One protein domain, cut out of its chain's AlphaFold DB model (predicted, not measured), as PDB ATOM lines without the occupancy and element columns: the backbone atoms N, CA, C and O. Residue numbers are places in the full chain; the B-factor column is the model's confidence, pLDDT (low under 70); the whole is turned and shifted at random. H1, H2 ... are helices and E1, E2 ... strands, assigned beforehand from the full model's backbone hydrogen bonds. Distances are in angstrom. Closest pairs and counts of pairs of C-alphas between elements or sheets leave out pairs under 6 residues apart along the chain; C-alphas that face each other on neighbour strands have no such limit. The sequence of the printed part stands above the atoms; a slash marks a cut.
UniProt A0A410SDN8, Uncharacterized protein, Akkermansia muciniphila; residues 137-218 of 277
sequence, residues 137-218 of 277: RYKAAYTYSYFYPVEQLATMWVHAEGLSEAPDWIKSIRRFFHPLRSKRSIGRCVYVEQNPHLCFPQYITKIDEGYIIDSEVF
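AT A GLANCE: This is residues 137 to 218 of the 277 residues of an uncharacterized protein of Akkermansia muciniphila (UniProt A0A410SDN8). H4 lies in the middle, with H1 packed on it; on one side of H4 the chain turns a corner from H3 to H2, which makes one end of the domain, and the hairpin of E1 and E2 makes the other end, beside H5. The long link, residues 146 to 167, swings out from H1 and folds back past it to H2. The printed part has 82 residues, with five named helices and then two antiparallel strands, class mixed. It is compact, with a radius of gyration of the C-alphas of 12.0 A and spans of 35 by 27 by 19 A.

IN THESE COORDINATES: Find C-alpha 137 at (2.895, 7.540, -16.030); from there H1, residues 137 to 145, runs 12.1 A. H2, residues 168 to 177, begins at (-7.953, 15.173, -33.097) and runs 14.4 A. Next come H3, residues 179 to 183, H4, residues 186 to 191, and H5, residues 196 to 199. E1 is residues 204 to 207; E2, residues 210 to 214, runs 13.6 A to C-alpha 214 at (4.473, 27.323, -15.104).

HOW THE PARTS SIT: Look at Ala 140 and Arg 188, the closest C-alphas of H1 and H4, 5.9 A apart: these helices touch at a steep tilt of 46 degrees, opposite ways. H2 and H3 only just touch, with 3 pairs of C-alphas within 8 A, and only at the corner. H3 and H4 meet only through their link. The closest C-alphas of H4 and E2, Gly 187 and Ile 213, are 6.5 A apart; those of H5 and E1, His 197 and Ile 204, 4.8 A. In the hairpin, N 205 and O 212 are within hydrogen-bond range at 2.9 A. Every O i to N i+4 pair is within range in H1, H2 and H3; H4 has 0 of 2, but 2 of 3 O i to N i+3 pairs, and H5 is too short for an i+4 pair.

THE WHOLE: The C-alphas farthest apart, Phe 177 and Asp 208, are 36.2 A apart. The printed part has no cut, and H1 to H2 is a long link. Residues 137 to 138 and 158 to 161 have pLDDT under 70.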
ATOM      1  N   ARG A 137       2.721   6.827 -14.758       59.16
ATOM      2  CA  ARG A 137       2.895   7.540 -16.030       59.16
ATOM      3  C   ARG A 137       1.781   7.369 -17.036       59.16
ATOM      4  O   ARG A 137       1.460   8.336 -17.721       59.16
ATOM      5  N   TYR A 138       1.152   6.197 -17.067       60.53
ATOM      6  CA  TYR A 138       0.009   5.930 -17.939       60.53
ATOM      7  C   TYR A 138      -1.091   6.968 -17.731       60.53
ATOM      8  O   TYR A 138      -1.617   7.541 -18.679       60.53
ATOM      9  N   LYS A 139      -1.352   7.323 -16.468       76.44
ATOM     10  CA  LYS A 139      -2.336   8.352 -16.129       76.44
ATOM     11  C   LYS A 139      -1.925   9.735 -16.635       76.44
ATOM     12  O   LYS A 139      -2.784  10.471 -17.116       76.44
ATOM     13  N   ALA A 140      -0.645  10.106 -16.544       78.25
ATOM     14  CA  ALA A 140      -0.164  11.399 -17.030       78.25
ATOM     15  C   ALA A 140      -0.251  11.499 -18.562       78.25
ATOM     16  O   ALA A 140      -0.804  12.476 -19.071       78.25
ATOM     17  N   ALA A 141       0.211  10.464 -19.267       84.25
ATOM     18  CA  ALA A 141       0.205  10.407 -20.724       84.25
ATOM     19  C   ALA A 141      -1.208  10.347 -21.303       84.25
ATOM     20  O   ALA A 141      -1.544  11.130 -22.196       84.25
ATOM     21  N   TYR A 142      -2.076   9.511 -20.727       88.88
ATOM     22  CA  TYR A 142      -3.486   9.470 -21.090       88.88
ATOM     23  C   TYR A 142      -4.163  10.820 -20.845       88.88
ATOM     24  O   TYR A 142      -4.856  11.334 -21.713       88.88
ATOM     25  N   THR A 143      -3.940  11.447 -19.684       89.75
ATOM     26  CA  THR A 143      -4.587  12.732 -19.354       89.75
ATOM     27  C   THR A 143      -4.185  13.848 -20.320       89.75
ATOM     28  O   THR A 143      -5.025  14.682 -20.657       89.75
ATOM     29  N   TYR A 144      -2.927  13.884 -20.764       93.06
ATOM     30  CA  TYR A 144      -2.481  14.831 -21.787       93.06
ATOM     31  C   TYR A 144      -3.101  14.507 -23.154       93.06
ATOM     32  O   TYR A 144      -3.837  15.329 -23.709       93.06
ATOM     33  N   SER A 145      -2.890  13.282 -23.642       93.69
ATOM     34  CA  SER A 145      -3.345  12.844 -24.970       93.69
ATOM     35  C   SER A 145      -4.871  12.780 -25.119       93.69
ATOM     36  O   SER A 145      -5.391  12.859 -26.228       93.69
ATOM     37  N   TYR A 146      -5.619  12.715 -24.014       94.62
ATOM     38  CA  TYR A 146      -7.078  12.848 -24.002       94.62
ATOM     39  C   TYR A 146      -7.545  14.202 -24.560       94.62
ATOM     40  O   TYR A 146      -8.633  14.275 -25.140       94.62
ATOM     41  N   PHE A 147      -6.736  15.258 -24.391       96.19
ATOM     42  CA  PHE A 147      -7.039  16.627 -24.820       96.19
ATOM     43  C   PHE A 147      -6.188  17.127 -25.988       96.19
ATOM     44  O   PHE A 147      -6.648  18.023 -26.693       96.19
ATOM     45  N   TYR A 148      -4.984  16.597 -26.204       96.00
ATOM     46  CA  TYR A 148      -4.048  17.099 -27.216       96.00
ATOM     47  C   TYR A 148      -3.506  15.965 -28.105       96.00
ATOM     48  O   TYR A 148      -3.385  14.827 -27.638       96.00
ATOM     49  N   PRO A 149      -3.243  16.219 -29.399       93.69
ATOM     50  CA  PRO A 149      -2.424  15.315 -30.204       93.69
ATOM     51  C   PRO A 149      -1.039  15.165 -29.573       93.69
ATOM     52  O   PRO A 149      -0.592  16.065 -28.866       93.69
ATOM     53  N   VAL A 150      -0.416  14.004 -29.789       91.69
ATOM     54  CA  VAL A 150       1.003  13.828 -29.483       91.69
ATOM     55  C   VAL A 150       1.760  14.051 -30.782       91.69
ATOM     56  O   VAL A 150       1.608  13.244 -31.696       91.69
ATOM     57  N   GLU A 151       2.515  15.143 -30.871       90.00
ATOM     58  CA  GLU A 151       3.196  15.550 -32.111       90.00
ATOM     59  C   GLU A 151       4.430  14.683 -32.360       90.00
ATOM     60  O   GLU A 151       4.633  14.145 -33.450       90.00
ATOM     61  N   GLN A 152       5.256  14.509 -31.326       90.19
ATOM     62  CA  GLN A 152       6.442  13.672 -31.403       90.19
ATOM     63  C   GLN A 152       6.671  12.974 -30.071       90.19
ATOM     64  O   GLN A 152       7.109  13.585 -29.099       90.19
ATOM     65  N   LEU A 153       6.453  11.661 -30.035       87.81
ATOM     66  CA  LEU A 153       6.709  10.870 -28.838       87.81
ATOM     67  C   LEU A 153       8.189  10.961 -28.436       87.81
ATOM     68  O   LEU A 153       9.083  10.764 -29.264       87.81
ATOM     69  N   ALA A 154       8.451  11.251 -27.162       84.00
ATOM     70  CA  ALA A 154       9.803  11.302 -26.635       84.00
ATOM     71  C   ALA A 154      10.492   9.945 -26.813       84.00
ATOM     72  O   ALA A 154       9.965   8.911 -26.423       84.00
ATOM     73  N   THR A 155      11.717   9.948 -27.328       79.62
ATOM     74  CA  THR A 155      12.558   8.743 -27.478       79.62
ATOM     75  C   THR A 155      12.787   8.009 -26.156       79.62
ATOM     76  O   THR A 155      12.894   6.788 -26.117       79.62
ATOM     77  N   MET A 156      12.822   8.759 -25.054       70.25
ATOM     78  CA  MET A 156      12.951   8.241 -23.692       70.25
ATOM     79  C   MET A 156      11.635   7.685 -23.130       70.25
ATOM     80  O   MET A 156      11.626   7.136 -22.027       70.25
ATOM     81  N   TRP A 157      10.520   7.842 -23.847       71.19
ATOM     82  CA  TRP A 157       9.234   7.289 -23.461       71.19
ATOM     83  C   TRP A 157       9.174   5.799 -23.789       71.19
ATOM     84  O   TRP A 157       9.049   5.392 -24.939       71.19
ATOM     85  N   VAL A 158       9.249   4.974 -22.747       61.88
ATOM     86  CA  VAL A 158       9.361   3.512 -22.880       61.88
ATOM     87  C   VAL A 158       7.995   2.826 -23.090       61.88
ATOM     88  O   VAL A 158       7.950   1.651 -23.434       61.88
ATOM     89  N   HIS A 159       6.868   3.535 -22.922       60.72
ATOM     90  CA  HIS A 159       5.524   2.932 -22.876       60.72
ATOM     91  C   HIS A 159       4.508   3.666 -23.760       60.72
ATOM     92  O   HIS A 159       3.622   4.357 -23.259       60.72
ATOM     93  N   ALA A 160       4.626   3.542 -25.087       59.72
ATOM     94  CA  ALA A 160       3.677   4.132 -26.045       59.72
ATOM     95  C   ALA A 160       2.210   3.685 -25.823       59.72
ATOM     96  O   ALA A 160       1.276   4.355 -26.260       59.72
ATOM     97  N   GLU A 161       2.010   2.582 -25.103       60.91
ATOM     98  CA  GLU A 161       0.717   2.070 -24.661       60.91
ATOM     99  C   GLU A 161       0.108   2.995 -23.589       60.91
ATOM    100  O   GLU A 161       0.730   3.302 -22.575       60.91
ATOM    101  N   GLY A 162      -1.121   3.470 -23.806       73.81
ATOM    102  CA  GLY A 162      -1.833   4.339 -22.856       73.81
ATOM    103  C   GLY A 162      -2.062   5.777 -23.324       73.81
ATOM    104  O   GLY A 162      -2.563   6.597 -22.551       73.81
ATOM    105  N   LEU A 163      -1.744   6.100 -24.578       86.31
ATOM    106  CA  LEU A 163      -2.230   7.323 -25.216       86.31
ATOM    107  C   LEU A 163      -3.709   7.184 -25.606       86.31
ATOM    108  O   LEU A 163      -4.206   6.093 -25.866       86.31
ATOM    109  N   SER A 164      -4.437   8.301 -25.643       89.25
ATOM    110  CA  SER A 164      -5.808   8.312 -26.154       89.25
ATOM    111  C   SER A 164      -5.813   8.149 -27.675       89.25
ATOM    112  O   SER A 164      -5.290   9.002 -28.390       89.25
ATOM    113  N   GLU A 165      -6.496   7.110 -28.154       89.62
ATOM    114  CA  GLU A 165      -6.703   6.810 -29.584       89.62
ATOM    115  C   GLU A 165      -7.762   7.704 -30.258       89.62
ATOM    116  O   GLU A 165      -8.086   7.538 -31.430       89.62
ATOM    117  N   ALA A 166      -8.349   8.651 -29.519       92.00
ATOM    118  CA  ALA A 166      -9.390   9.516 -30.059       92.00
ATOM    119  C   ALA A 166      -8.840  10.393 -31.206       92.00
ATOM    120  O   ALA A 166      -7.760  10.962 -31.055       92.00
ATOM    121  N   PRO A 167      -9.589  10.592 -32.305       94.19
ATOM    122  CA  PRO A 167      -9.219  11.546 -33.349       94.19
ATOM    123  C   PRO A 167      -9.080  12.991 -32.843       94.19
ATOM    124  O   PRO A 167      -9.755  13.405 -31.894       94.19
ATOM    125  N   ASP A 168      -8.278  13.804 -33.530       93.56
ATOM    126  CA  ASP A 168      -7.953  15.173 -33.097       93.56
ATOM    127  C   ASP A 168      -9.155  16.123 -33.047       93.56
ATOM    128  O   ASP A 168      -9.205  17.041 -32.219       93.56
ATOM    129  N   TRP A 169     -10.178  15.880 -33.869       95.50
ATOM    130  CA  TRP A 169     -11.430  16.632 -33.802       95.50
ATOM    131  C   TRP A 169     -12.190  16.351 -32.492       95.50
ATOM    132  O   TRP A 169     -12.701  17.286 -31.876       95.50
ATOM    133  N   ILE A 170     -12.170  15.108 -31.981       96.25
ATOM    134  CA  ILE A 170     -12.747  14.763 -30.667       96.25
ATOM    135  C   ILE A 170     -11.968  15.464 -29.556       96.25
ATOM    136  O   ILE A 170     -12.558  16.024 -28.629       96.25
ATOM    137  N   LYS A 171     -10.633  15.466 -29.643       96.31
ATOM    138  CA  LYS A 171      -9.774  16.170 -28.679       96.31
ATOM    139  C   LYS A 171     -10.080  17.668 -28.655       96.31
ATOM    140  O   LYS A 171     -10.188  18.256 -27.582       96.31
ATOM    141  N   SER A 172     -10.305  18.267 -29.820       95.50
ATOM    142  CA  SER A 172     -10.680  19.680 -29.953       95.50
ATOM    143  C   SER A 172     -12.035  19.985 -29.307       95.50
ATOM    144  O   SER A 172     -12.135  20.933 -28.527       95.50
ATOM    145  N   ILE A 173     -13.039  19.125 -29.515       96.50
ATOM    146  CA  ILE A 173     -14.340  19.213 -28.831       96.50
ATOM    147  C   ILE A 173     -14.169  19.125 -27.305       96.50
ATOM    148  O   ILE A 173     -14.730  19.930 -26.561       96.50
ATOM    149  N   ARG A 174     -13.346  18.191 -26.813       96.69
ATOM    150  CA  ARG A 174     -13.066  18.057 -25.373       96.69
ATOM    151  C   ARG A 174     -12.417  19.311 -24.791       96.69
ATOM    152  O   ARG A 174     -12.757  19.687 -23.672       96.69
ATOM    153  N   ARG A 175     -11.501  19.965 -25.518       96.88
ATOM    154  CA  ARG A 175     -10.899  21.239 -25.080       96.88
ATOM    155  C   ARG A 175     -11.938  22.354 -25.001       96.88
ATOM    156  O   ARG A 175     -11.910  23.116 -24.040       96.88
ATOM    157  N   PHE A 176     -12.872  22.401 -25.949       96.69
ATOM    158  CA  PHE A 176     -13.961  23.375 -25.955       96.69
ATOM    159  C   PHE A 176     -14.900  23.218 -24.748       96.69
ATOM    160  O   PHE A 176     -15.169  24.194 -24.054       96.69
ATOM    161  N   PHE A 177     -15.340  21.993 -24.436       97.12
ATOM    162  CA  PHE A 177     -16.228  21.739 -23.289       97.12
ATOM    163  C   PHE A 177     -15.506  21.713 -21.932       97.12
ATOM    164  O   PHE A 177     -16.129  21.901 -20.885       97.12
ATOM    165  N   HIS A 178     -14.191  21.486 -21.919       95.75
ATOM    166  CA  HIS A 178     -13.391  21.409 -20.696       95.75
ATOM    167  C   HIS A 178     -12.110  22.264 -20.771       95.75
ATOM    168  O   HIS A 178     -10.999  21.735 -20.619       95.75
ATOM    169  N   PRO A 179     -12.223  23.596 -20.938       94.81
ATOM    170  CA  PRO A 179     -11.072  24.474 -21.151       94.81
ATOM    171  C   PRO A 179     -10.130  24.496 -19.941       94.81
ATOM    172  O   PRO A 179      -8.916  24.383 -20.080       94.81
ATOM    173  N   LEU A 180     -10.678  24.528 -18.722       93.12
ATOM    174  CA  LEU A 180      -9.863  24.515 -17.504       93.12
ATOM    175  C   LEU A 180      -9.142  23.179 -17.298       93.12
ATOM    176  O   LEU A 180      -7.996  23.151 -16.854       93.12
ATOM    177  N   ARG A 181      -9.805  22.056 -17.595       93.06
ATOM    178  CA  ARG A 181      -9.220  20.721 -17.404       93.06
ATOM    179  C   ARG A 181      -8.141  20.430 -18.445       93.06
ATOM    180  O   ARG A 181      -7.114  19.870 -18.075       93.06
ATOM    181  N   SER A 182      -8.364  20.832 -19.696       95.44
ATOM    182  CA  SER A 182      -7.368  20.718 -20.765       95.44
ATOM    183  C   SER A 182      -6.159  21.611 -20.503       95.44
ATOM    184  O   SER A 182      -5.036  21.123 -20.519       95.44
ATOM    185  N   LYS A 183      -6.358  22.873 -20.101       95.81
ATOM    186  CA  LYS A 183      -5.244  23.746 -19.704       95.81
ATOM    187  C   LYS A 183      -4.380  23.123 -18.599       95.81
ATOM    188  O   LYS A 183      -3.160  23.091 -18.700       95.81
ATOM    189  N   ARG A 184      -5.009  22.530 -17.578       92.38
ATOM    190  CA  ARG A 184      -4.313  21.833 -16.475       92.38
ATOM    191  C   ARG A 184      -3.590  20.549 -16.898       92.38
ATOM    192  O   ARG A 184      -2.856  19.990 -16.084       92.38
ATOM    193  N   SER A 185      -3.832  20.016 -18.098       93.19
ATOM    194  CA  SER A 185      -3.109  18.846 -18.606       93.19
ATOM    195  C   SER A 185      -1.871  19.208 -19.422       93.19
ATOM    196  O   SER A 185      -1.036  18.325 -19.599       93.19
ATOM    197  N   ILE A 186      -1.707  20.472 -19.834       96.38
ATOM    198  CA  ILE A 186      -0.584  20.931 -20.666       96.38
ATOM    199  C   ILE A 186       0.762  20.539 -20.056       96.38
ATOM    200  O   ILE A 186       1.553  19.886 -20.726       96.38
ATOM    201  N   GLY A 187       1.013  20.832 -18.773       93.44
ATOM    202  CA  GLY A 187       2.315  20.550 -18.158       93.44
ATOM    203  C   GLY A 187       2.697  19.061 -18.138       93.44
ATOM    204  O   GLY A 187       3.867  18.733 -18.003       93.44
ATOM    205  N   ARG A 188       1.745  18.134 -18.329       91.31
ATOM    206  CA  ARG A 188       2.033  16.688 -18.420       91.31
ATOM    207  C   ARG A 188       2.712  16.294 -19.733       91.31
ATOM    208  O   ARG A 188       3.276  15.203 -19.791       91.31
ATOM    209  N   CYS A 189       2.690  17.154 -20.755       91.31
ATOM    210  CA  CYS A 189       3.347  16.875 -22.030       91.31
ATOM    211  C   CYS A 189       4.864  16.705 -21.886       91.31
ATOM    212  O   CYS A 189       5.446  15.971 -22.670       91.31
ATOM    213  N   VAL A 190       5.504  17.252 -20.840       90.38
ATOM    214  CA  VAL A 190       6.950  17.060 -20.585       90.38
ATOM    215  C   VAL A 190       7.357  15.606 -20.366       90.38
ATOM    216  O   VAL A 190       8.530  15.258 -20.482       90.38
ATOM    217  N   TYR A 191       6.387  14.754 -20.039       86.38
ATOM    218  CA  TYR A 191       6.607  13.328 -19.890       86.38
ATOM    219  C   TYR A 191       6.393  12.561 -21.196       86.38
ATOM    220  O   TYR A 191       6.850  11.433 -21.274       86.38
ATOM    221  N   VAL A 192       5.735  13.142 -22.202       87.69
ATOM    222  CA  VAL A 192       5.272  12.434 -23.410       87.69
ATOM    223  C   VAL A 192       5.929  12.965 -24.678       87.69
ATOM    224  O   VAL A 192       6.382  12.179 -25.500       87.69
ATOM    225  N   GLU A 193       5.979  14.284 -24.838       90.69
ATOM    226  CA  GLU A 193       6.513  14.955 -26.019       90.69
ATOM    227  C   GLU A 193       8.039  14.988 -25.995       90.69
ATOM    228  O   GLU A 193       8.664  15.257 -24.967       90.69
ATOM    229  N   GLN A 194       8.649  14.792 -27.160       90.25
ATOM    230  CA  GLN A 194      10.078  14.993 -27.374       90.25
ATOM    231  C   GLN A 194      10.445  16.477 -27.232       90.25
ATOM    232  O   GLN A 194      11.529  16.796 -26.743       90.25
ATOM    233  N   ASN A 195       9.544  17.375 -27.648       92.75
ATOM    234  CA  ASN A 195       9.760  18.822 -27.680       92.75
ATOM    235  C   ASN A 195       8.559  19.614 -27.099       92.75
ATOM    236  O   ASN A 195       7.968  20.437 -27.795       92.75
ATOM    237  N   PRO A 196       8.217  19.443 -25.806       93.75
ATOM    238  CA  PRO A 196       7.026  20.042 -25.181       93.75
ATOM    239  C   PRO A 196       7.014  21.581 -25.212       93.75
ATOM    240  O   PRO A 196       5.962  22.203 -25.341       93.75
ATOM    241  N   HIS A 197       8.193  22.203 -25.133       96.06
ATOM    242  CA  HIS A 197       8.397  23.650 -25.247       96.06
ATOM    243  C   HIS A 197       8.008  24.231 -26.618       96.06
ATOM    244  O   HIS A 197       7.720  25.418 -26.700       96.06
ATOM    245  N   LEU A 198       7.973  23.423 -27.685       96.75
ATOM    246  CA  LEU A 198       7.481  23.865 -28.996       96.75
ATOM    247  C   LEU A 198       5.953  23.785 -29.077       96.75
ATOM    248  O   LEU A 198       5.330  24.611 -29.736       96.75
ATOM    249  N   CYS A 199       5.347  22.824 -28.374       95.25
ATOM    250  CA  CYS A 199       3.895  22.670 -28.306       95.25
ATOM    251  C   CYS A 199       3.239  23.779 -27.464       95.25
ATOM    252  O   CYS A 199       2.156  24.254 -27.802       95.25
ATOM    253  N   PHE A 200       3.881  24.184 -26.358       96.88
ATOM    254  CA  PHE A 200       3.349  25.177 -25.412       96.88
ATOM    255  C   PHE A 200       4.429  26.157 -24.917       96.88
ATOM    256  O   PHE A 200       4.724  26.188 -23.715       96.88
ATOM    257  N   PRO A 201       5.014  26.979 -25.809       97.12
ATOM    258  CA  PRO A 201       6.121  27.879 -25.472       97.12
ATOM    259  C   PRO A 201       5.764  28.917 -24.405       97.12
ATOM    260  O   PRO A 201       6.635  29.378 -23.677       97.12
ATOM    261  N   GLN A 202       4.480  29.262 -24.265       97.00
ATOM    262  CA  GLN A 202       4.009  30.202 -23.248       97.00
ATOM    263  C   GLN A 202       4.054  29.647 -21.813       97.00
ATOM    264  O   GLN A 202       3.942  30.422 -20.872       97.00
ATOM    265  N   TYR A 203       4.176  28.325 -21.639       97.94
ATOM    266  CA  TYR A 203       4.159  27.679 -20.319       97.94
ATOM    267  C   TYR A 203       5.389  26.828 -20.031       97.94
ATOM    268  O   TYR A 203       5.615  26.465 -18.878       97.94
ATOM    269  N   ILE A 204       6.131  26.435 -21.069       98.12
ATOM    270  CA  ILE A 204       7.202  25.449 -20.965       98.12
ATOM    271  C   ILE A 204       8.451  26.005 -21.628       98.12
ATOM    272  O   ILE A 204       8.507  26.169 -22.845       98.12
ATOM    273  N   THR A 205       9.479  26.224 -20.818       97.75
ATOM    274  CA  THR A 205      10.800  26.649 -21.280       97.75
ATOM    275  C   THR A 205      11.759  25.468 -21.232       97.75
ATOM    276  O   THR A 205      11.832  24.755 -20.230       97.75
ATOM    277  N   LYS A 206      12.506  25.242 -22.315       96.31
ATOM    278  CA  LYS A 206      13.560  24.224 -22.349       96.31
ATOM    279  C   LYS A 206      14.799  24.716 -21.606       96.31
ATOM    280  O   LYS A 206      15.242  25.841 -21.809       96.31
ATOM    281  N   ILE A 207      15.376  23.834 -20.802       94.62
ATOM    282  CA  ILE A 207      16.704  23.990 -20.203       94.62
ATOM    283  C   ILE A 207      17.582  22.812 -20.641       94.62
ATOM    284  O   ILE A 207      17.076  21.843 -21.201       94.62
ATOM    285  N   ASP A 208      18.888  22.897 -20.384       85.94
ATOM    286  CA  ASP A 208      19.896  21.927 -20.847       85.94
ATOM    287  C   ASP A 208      19.461  20.451 -20.693       85.94
ATOM    288  O   ASP A 208      19.297  19.733 -21.677       85.94
ATOM    289  N   GLU A 209      19.133  20.029 -19.467       84.69
ATOM    290  CA  GLU A 209      18.660  18.669 -19.159       84.69
ATOM    291  C   GLU A 209      17.251  18.656 -18.532       84.69
ATOM    292  O   GLU A 209      17.017  18.022 -17.499       84.69
ATOM    293  N   GLY A 210      16.293  19.372 -19.129       91.94
ATOM    294  CA  GLY A 210      14.906  19.348 -18.654       91.94
ATOM    295  C   GLY A 210      14.050  20.522 -19.110       91.94
ATOM    296  O   GLY A 210      14.287  21.127 -20.157       91.94
ATOM    297  N   TYR A 211      13.059  20.858 -18.285       95.75
ATOM    298  CA  TYR A 211      12.100  21.925 -18.560       95.75
ATOM    299  C   TYR A 211      11.774  22.736 -17.302       95.75
ATOM    300  O   TYR A 211      11.741  22.186 -16.201       95.75
ATOM    301  N   ILE A 212      11.489  24.024 -17.485       97.75
ATOM    302  CA  ILE A 212      10.791  24.865 -16.507       97.75
ATOM    303  C   ILE A 212       9.339  24.993 -16.957       97.75
ATOM    304  O   ILE A 212       9.081  25.271 -18.130       97.75
ATOM    305  N   ILE A 213       8.406  24.757 -16.039       97.56
ATOM    306  CA  ILE A 213       6.970  24.701 -16.317       97.56
ATOM    307  C   ILE A 213       6.237  25.636 -15.364       97.56
ATOM    308  O   ILE A 213       6.454  25.572 -14.155       97.56
ATOM    309  N   ASP A 214       5.332  26.446 -15.898       98.25
ATOM    310  CA  ASP A 214       4.473  27.323 -15.104       98.25
ATOM    311  C   ASP A 214       3.452  26.513 -14.268       98.25
ATOM    312  O   ASP A 214       2.759  25.614 -14.772       98.25
ATOM    313  N   SER A 215       3.330  26.848 -12.979       97.06
ATOM    314  CA  SER A 215       2.363  26.255 -12.045       97.06
ATOM    315  C   SER A 215       0.898  26.418 -12.460       97.06
ATOM    316  O   SER A 215       0.038  25.642 -12.024       97.06
ATOM    317  N   GLU A 216       0.586  27.362 -13.348       97.31
ATOM    318  CA  GLU A 216      -0.739  27.528 -13.942       97.31
ATOM    319  C   GLU A 216      -1.214  26.247 -14.650       97.31
ATOM    320  O   GLU A 216      -2.389  25.858 -14.551       97.31
ATOM    321  N   VAL A 217      -0.295  25.560 -15.336       96.75
ATOM    322  CA  VAL A 217      -0.584  24.359 -16.133       96.75
ATOM    323  C   VAL A 217      -0.034  23.071 -15.531       96.75
ATOM    324  O   VAL A 217      -0.210  21.992 -16.111       96.75
ATOM    325  N   PHE A 218       0.617  23.160 -14.372       94.38
ATOM    326  CA  PHE A 218       1.268  22.026 -13.739       94.38
ATOM    327  C   PHE A 218       0.997  21.982 -12.237       94.38
ATOM    328  O   PHE A 218       1.293  22.896 -11.477       94.38
TER     329      PHE A 218